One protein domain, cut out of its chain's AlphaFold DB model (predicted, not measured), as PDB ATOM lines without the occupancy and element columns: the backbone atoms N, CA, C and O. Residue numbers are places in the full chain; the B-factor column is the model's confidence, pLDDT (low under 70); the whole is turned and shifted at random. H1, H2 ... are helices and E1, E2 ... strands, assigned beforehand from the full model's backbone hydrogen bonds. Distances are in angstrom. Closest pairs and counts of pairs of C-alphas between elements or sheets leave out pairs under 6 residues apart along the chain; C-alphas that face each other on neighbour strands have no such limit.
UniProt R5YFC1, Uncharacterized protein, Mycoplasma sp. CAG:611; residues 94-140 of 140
ATOM      1  N   LEU A  94     -45.786 -22.718 -18.990       95.75
ATOM      2  CA  LEU A  94     -45.589 -22.199 -17.643       95.75
ATOM      3  C   LEU A  94     -46.645 -22.796 -16.711       95.75
ATOM      4  O   LEU A  94     -47.791 -23.005 -17.112       95.75
ATOM      5  N   LEU A  95     -46.279 -23.005 -15.453       95.12
ATOM      6  CA  LEU A  95     -47.220 -23.343 -14.390       95.12
ATOM      7  C   LEU A  95     -47.498 -22.083 -13.569       95.12
ATOM      8  O   LEU A  95     -46.560 -21.443 -13.100       95.12
ATOM      9  N   GLU A  96     -48.772 -21.713 -13.450       95.50
ATOM     10  CA  GLU A  96     -49.283 -20.556 -12.707       95.50
ATOM     11  C   GLU A  96     -49.901 -21.019 -11.381       95.50
ATOM     12  O   GLU A  96     -50.735 -21.928 -11.369       95.50
ATOM     13  N   SER A  97     -49.532 -20.365 -10.280       94.12
ATOM     14  CA  SER A  97     -50.119 -20.564  -8.951       94.12
ATOM     15  C   SER A  97     -50.287 -19.230  -8.226       94.12
ATOM     16  O   SER A  97     -49.567 -18.265  -8.483       94.12
ATOM     17  N   ASP A  98     -51.233 -19.187  -7.300       93.00
ATOM     18  CA  ASP A  98     -51.463 -18.067  -6.382       93.00
ATOM     19  C   ASP A  98     -50.605 -18.226  -5.120       93.00
ATOM     20  O   ASP A  98     -50.328 -17.257  -4.416       93.00
ATOM     21  N   ASP A  99     -50.157 -19.456  -4.871       88.69
ATOM     22  CA  ASP A  99     -49.296 -19.840  -3.768       88.69
ATOM     23  C   ASP A  99     -47.855 -20.010  -4.260       88.69
ATOM     24  O   ASP A  99     -47.573 -20.855  -5.113       88.69
ATOM     25  N   PHE A 100     -46.946 -19.201  -3.714       85.12
ATOM     26  CA  PHE A 100     -45.512 -19.285  -3.982       85.12
ATOM     27  C   PHE A 100     -44.890 -20.568  -3.427       85.12
ATOM     28  O   PHE A 100     -43.999 -21.123  -4.063       85.12
ATOM     29  N   PHE A 101     -45.364 -21.057  -2.277       86.19
ATOM     30  CA  PHE A 101     -44.761 -22.189  -1.568       86.19
ATOM     31  C   PHE A 101     -44.900 -23.507  -2.326       86.19
ATOM     32  O   PHE A 101     -44.151 -24.450  -2.071       86.19
ATOM     33  N   ILE A 102     -45.812 -23.567  -3.300       85.25
ATOM     34  CA  ILE A 102     -45.922 -24.714  -4.200       85.25
ATOM     35  C   ILE A 102     -44.681 -24.871  -5.084       85.25
ATOM     36  O   ILE A 102     -44.340 -25.976  -5.507       85.25
ATOM     37  N   PHE A 103     -43.986 -23.768  -5.364       83.00
ATOM     38  CA  PHE A 103     -42.749 -23.762  -6.118       83.00
ATOM     39  C   PHE A 103     -41.592 -23.823  -5.125       83.00
ATOM     40  O   PHE A 103     -41.287 -22.850  -4.446       83.00
ATOM     41  N   ASN A 104     -40.954 -24.992  -5.030       70.19
ATOM     42  CA  ASN A 104     -39.820 -25.222  -4.135       70.19
ATOM     43  C   ASN A 104     -38.791 -24.069  -4.214       70.19
ATOM     44  O   ASN A 104     -38.407 -23.657  -5.312       70.19
ATOM     45  N   ASN A 105     -38.337 -23.577  -3.055       66.81
ATOM     46  CA  ASN A 105     -37.676 -22.275  -2.860       66.81
ATOM     47  C   ASN A 105     -36.428 -22.003  -3.726       66.81
ATOM     48  O   ASN A 105     -36.017 -20.854  -3.855       66.81
ATOM     49  N   ASN A 106     -35.826 -23.020  -4.344       62.84
ATOM     50  CA  ASN A 106     -34.562 -22.894  -5.082       62.84
ATOM     51  C   ASN A 106     -34.731 -22.719  -6.597       62.84
ATOM     52  O   ASN A 106     -33.759 -22.841  -7.345       62.84
ATOM     53  N   LYS A 107     -35.955 -22.479  -7.079       77.50
ATOM     54  CA  LYS A 107     -36.242 -22.426  -8.514       77.50
ATOM     55  C   LYS A 107     -36.548 -21.029  -9.009       77.50
ATOM     56  O   LYS A 107     -37.099 -20.193  -8.298       77.50
ATOM     57  N   LYS A 108     -36.217 -20.800 -10.280       86.38
ATOM     58  CA  LYS A 108     -36.462 -19.532 -10.959       86.38
ATOM     59  C   LYS A 108     -37.964 -19.328 -11.161       86.38
ATOM     60  O   LYS A 108     -38.557 -19.802 -12.127       86.38
ATOM     61  N   THR A 109     -38.569 -18.616 -10.223       89.19
ATOM     62  CA  THR A 109     -39.979 -18.233 -10.246       89.19
ATOM     63  C   THR A 109     -40.115 -16.776 -10.671       89.19
ATOM     64  O   THR A 109     -39.288 -15.921 -10.356       89.19
ATOM     65  N   TYR A 110     -41.170 -16.485 -11.418       90.62
ATOM     66  CA  TYR A 110     -41.513 -15.143 -11.866       90.62
ATOM     67  C   TYR A 110     -42.794 -14.715 -11.158       90.62
ATOM     68  O   TYR A 110     -43.743 -15.491 -11.073       90.62
ATOM     69  N   LYS A 111     -42.853 -13.472 -10.682       91.44
ATOM     70  CA  LYS A 111     -44.065 -12.894 -10.096       91.44
ATOM     71  C   LYS A 111     -44.664 -11.873 -11.056       91.44
ATOM     72  O   LYS A 111     -43.958 -10.991 -11.540       91.44
ATOM     73  N   LYS A 112     -45.970 -11.965 -11.308       92.31
ATOM     74  CA  LYS A 112     -46.732 -10.947 -12.046       92.31
ATOM     75  C   LYS A 112     -48.058 -10.708 -11.328       92.31
ATOM     76  O   LYS A 112     -48.927 -11.576 -11.312       92.31
ATOM     77  N   GLY A 113     -48.203  -9.535 -10.712       92.06
ATOM     78  CA  GLY A 113     -49.321  -9.256  -9.806       92.06
ATOM     79  C   GLY A 113     -49.320 -10.216  -8.610       92.06
ATOM     80  O   GLY A 113     -48.284 -10.403  -7.970       92.06
ATOM     81  N   ASN A 114     -50.465 -10.853  -8.351       92.31
ATOM     82  CA  ASN A 114     -50.649 -11.835  -7.270       92.31
ATOM     83  C   ASN A 114     -50.421 -13.288  -7.714       92.31
ATOM     84  O   ASN A 114     -50.795 -14.211  -7.000       92.31
ATOM     85  N   LYS A 115     -49.860 -13.500  -8.906       94.94
ATOM     86  CA  LYS A 115     -49.604 -14.832  -9.455       94.94
ATOM     87  C   LYS A 115     -48.107 -15.089  -9.553       94.94
ATOM     88  O   LYS A 115     -47.317 -14.186  -9.862       94.94
ATOM     89  N   PHE A 116     -47.745 -16.343  -9.344       94.06
ATOM     90  CA  PHE A 116     -46.403 -16.884  -9.460       94.06
ATOM     91  C   PHE A 116     -46.350 -17.854 -10.633       94.06
ATOM     92  O   PHE A 116     -47.303 -18.588 -10.891       94.06
ATOM     93  N   TYR A 117     -45.233 -17.838 -11.348       94.50
ATOM     94  CA  TYR A 117     -45.029 -18.608 -12.563       94.50
ATOM     95  C   TYR A 117     -43.695 -19.331 -12.508       94.50
ATOM     96  O   TYR A 117     -42.685 -18.735 -12.136       94.50
ATOM     97  N   ILE A 118     -43.663 -20.572 -12.977       94.50
ATOM     98  CA  ILE A 118     -42.423 -21.306 -13.233       94.50
ATOM     99  C   ILE A 118     -42.446 -21.874 -14.646       94.50
ATOM    100  O   ILE A 118     -43.490 -22.312 -15.135       94.50
ATOM    101  N   ASN A 119     -41.307 -21.829 -15.331       94.62
ATOM    102  CA  ASN A 119     -41.170 -22.480 -16.624       94.62
ATOM    103  C   ASN A 119     -40.919 -23.968 -16.400       94.62
ATOM    104  O   ASN A 119     -40.065 -24.330 -15.596       94.62
ATOM    105  N   ILE A 120     -41.623 -24.833 -17.130       94.31
ATOM    106  CA  ILE A 120     -41.424 -26.281 -16.989       94.31
ATOM    107  C   ILE A 120     -40.001 -26.723 -17.353       94.31
ATOM    108  O   ILE A 120     -39.565 -27.771 -16.901       94.31
ATOM    109  N   LYS A 121     -39.255 -25.910 -18.117       93.56
ATOM    110  CA  LYS A 121     -37.828 -26.141 -18.398       93.56
ATOM    111  C   LYS A 121     -36.948 -26.086 -17.141       93.56
ATOM    112  O   LYS A 121     -35.871 -26.665 -17.144       93.56
ATOM    113  N   ASP A 122     -37.412 -25.422 -16.082       92.75
ATOM    114  CA  ASP A 122     -36.726 -25.325 -14.787       92.75
ATOM    115  C   ASP A 122     -37.162 -26.454 -13.815       92.75
ATOM    116  O   ASP A 122     -36.816 -26.460 -12.625       92.75
ATOM    117  N   LEU A 123     -37.963 -27.413 -14.298       91.62
ATOM    118  CA  LEU A 123     -38.523 -28.527 -13.537       91.62
ATOM    119  C   LEU A 123     -38.002 -29.873 -14.041       91.62
ATOM    120  O   LEU A 123     -37.779 -30.064 -15.234       91.62
ATOM    121  N   ASN A 124     -37.846 -30.824 -13.121       91.69
ATOM    122  CA  ASN A 124     -37.674 -32.219 -13.489       91.69
ATOM    123  C   ASN A 124     -39.027 -32.863 -13.821       91.69
ATOM    124  O   ASN A 124     -40.102 -32.342 -13.530       91.69
ATOM    125  N   GLU A 125     -38.949 -34.042 -14.413       90.19
ATOM    126  CA  GLU A 125     -40.084 -34.838 -14.865       90.19
ATOM    127  C   GLU A 125     -41.170 -35.075 -13.801       90.19
ATOM    128  O   GLU A 125     -42.355 -34.839 -14.050       90.19
ATOM    129  N   LEU A 126     -40.777 -35.490 -12.594       90.12
ATOM    130  CA  LEU A 126     -41.710 -35.756 -11.496       90.12
ATOM    131  C   LEU A 126     -42.389 -34.475 -11.003       90.12
ATOM    132  O   LEU A 126     -43.562 -34.497 -10.629       90.12
ATOM    133  N   GLU A 127     -41.664 -33.359 -10.995       91.69
ATOM    134  CA  GLU A 127     -42.205 -32.056 -10.615       91.69
ATOM    135  C   GLU A 127     -43.198 -31.536 -11.648       91.69
ATOM    136  O   GLU A 127     -44.229 -31.002 -11.250       91.69
ATOM    137  N   ILE A 128     -42.936 -31.722 -12.947       92.75
ATOM    138  CA  ILE A 128     -43.885 -31.349 -14.005       92.75
ATOM    139  C   ILE A 128     -45.211 -32.072 -13.781       92.75
ATOM    140  O   ILE A 128     -46.252 -31.419 -13.779       92.75
ATOM    141  N   ILE A 129     -45.185 -33.387 -13.540       90.44
ATOM    142  CA  ILE A 129     -46.404 -34.175 -13.300       90.44
ATOM    143  C   ILE A 129     -47.146 -33.645 -12.071       90.44
ATOM    144  O   ILE A 129     -48.307 -33.261 -12.190       90.44
ATOM    145  N   LYS A 130     -46.471 -33.574 -10.916       90.50
ATOM    146  CA  LYS A 130     -47.090 -33.164  -9.647       90.50
ATOM    147  C   LYS A 130     -47.640 -31.744  -9.714       90.50
ATOM    148  O   LYS A 130     -48.799 -31.511  -9.398       90.50
ATOM    149  N   LEU A 131     -46.829 -30.783 -10.150       91.81
ATOM    150  CA  LEU A 131     -47.239 -29.380 -10.178       91.81
ATOM    151  C   LEU A 131     -48.336 -29.125 -11.213       91.81
ATOM    152  O   LEU A 131     -49.156 -28.243 -10.990       91.81
ATOM    153  N   SER A 132     -48.416 -29.901 -12.297       91.62
ATOM    154  CA  SER A 132     -49.506 -29.785 -13.281       91.62
ATOM    155  C   SER A 132     -50.886 -30.150 -12.723       91.62
ATOM    156  O   SER A 132     -51.899 -29.767 -13.312       91.62
ATOM    157  N   GLU A 133     -50.950 -30.879 -11.606       88.19
ATOM    158  CA  GLU A 133     -52.211 -31.188 -10.922       88.19
ATOM    159  C   GLU A 133     -52.731 -29.988 -10.126       88.19
ATOM    160  O   GLU A 133     -53.934 -29.721 -10.133       88.19
ATOM    161  N   PHE A 134     -51.828 -29.236  -9.495       89.62
ATOM    162  CA  PHE A 134     -52.174 -28.140  -8.586       89.62
ATOM    163  C   PHE A 134     -52.092 -26.750  -9.223       89.62
ATOM    164  O   PHE A 134     -52.759 -25.820  -8.776       89.62
ATOM    165  N   CYS A 135     -51.277 -26.592 -10.262       92.94
ATOM    166  CA  CYS A 135     -51.075 -25.324 -10.945       92.94
ATOM    167  C   CYS A 135     -51.964 -25.213 -12.182       92.94
ATOM    168  O   CYS A 135     -52.307 -26.193 -12.854       92.94
ATOM    169  N   LYS A 136     -52.276 -23.976 -12.556       94.31
ATOM    170  CA  LYS A 136     -52.885 -23.680 -13.846       94.31
ATOM    171  C   LYS A 136     -51.816 -23.697 -14.932       94.31
ATOM    172  O   LYS A 136     -50.822 -22.983 -14.854       94.31
ATOM    173  N   ILE A 137     -52.048 -24.478 -15.977       95.81
ATOM    174  CA  ILE A 137     -51.114 -24.599 -17.095       95.81
ATOM    175  C   ILE A 137     -51.347 -23.432 -18.057       95.81
ATOM    176  O   ILE A 137     -52.475 -23.162 -18.475       95.81
ATOM    177  N   LYS A 138     -50.279 -22.714 -18.393       95.81
ATOM    178  CA  LYS A 138     -50.256 -21.659 -19.409       95.81
ATOM    179  C   LYS A 138     -49.378 -22.114 -20.553       95.81
ATOM    180  O   LYS A 138     -48.273 -22.587 -20.313       95.81
ATOM    181  N   TYR A 139     -49.855 -21.939 -21.772       95.62
ATOM    182  CA  TYR A 139     -49.171 -22.387 -22.974       95.62
ATOM    183  C   TYR A 139     -49.320 -21.341 -24.079       95.62
ATOM    184  O   TYR A 139     -50.345 -20.658 -24.154       95.62
ATOM    185  N   CYS A 140     -48.273 -21.177 -24.880       88.25
ATOM    186  CA  CYS A 140     -48.239 -20.286 -26.035       88.25
ATOM    187  C   CYS A 140     -47.297 -20.819 -27.107       88.25
ATOM    188  O   CYS A 140     -46.280 -21.453 -26.726       88.25
TER     189      CYS A 140
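Overview. This is residues 94 to 140 of the 140 residues of an uncharacterized protein of Mycoplasma sp. CAG:611 (UniProt R5YFC1). What does the eye meet first? A small, strongly twisted sheet of four short antiparallel strands, with one helix, H1, over one face above the inner strand E1 and no named helix over the other. From E1 the long link of residues 98 to 108 loops past E3 to the edge strand E2, from which the chain folds back as the hairpin E2 and E3. What are the counts and the size? The printed part has 47 residues in a mixed class, with E1, E2, E3, H1 and E4 along the chain and the sheet order E2, E3, E1, E4. It is compact and rounded, with a radius of gyration of the C-alphas of 9.5 A and spans of 28 by 25 by 17 A.

Arrangement. How are the strands paired? E1, residues 94 to 97, is an inner strand antiparallel to E3, residues 115 to 119, at 152 degrees, with N 95 and O 118 2.9 A apart, within hydrogen-bond range. E2, residues 109 to 112, forms a hairpin with E3 at 141 degrees, with N 110 and O 117 2.8 A apart. On the other side of E1 is the edge strand E4, residues 136 to 139, antiparallel to E1 at 154 degrees, with N 96 and O 136 2.8 A apart. Where is the helix? H1, residues 125 to 134, is on the sheet at a height of 10.0 A, over E1 and only just not over E3, on which 2 of its C-alphas fall; it runs slantwise to the strands, at 34 degrees to E1 on the local plane. The closest C-alphas of E1 and H1 are those of Leu 95 and Ser 132, 6.9 A apart. In H1, 4 of 6 O i to N i+4 pairs are within hydrogen-bond range. Is there a named unit? E3, H1 and E4 form a split strand-helix-strand unit, two strands running the same way with E1 between them, and its crossover is right-handed.

Along the chain. Where does the printed part begin? E1 begins at C-alpha 94, (-45.589, -22.199, -17.643), and is 9.9 A long. How long are the other elements? E2 measures 10.1 A, E3 13.5 A, H1 15.2 A and E4 9.9 A. Where does the last one end? E4 ends at C-alpha 139, (-49.171, -22.387, -22.974).

Size, cuts and confidence. How far does it reach? The C-alphas of Gly 113 and Glu 125 are the two farthest apart, 27.7 A. Is it whole, and are its links long? The printed part has no cut, and Cys 140 is the chain's last residue. The link E1 to E2, 11 residues, is long; the other three are tight. Where is confidence low? The mean pLDDT of the printed part is 89.8, and residues 105 to 106 are under 70.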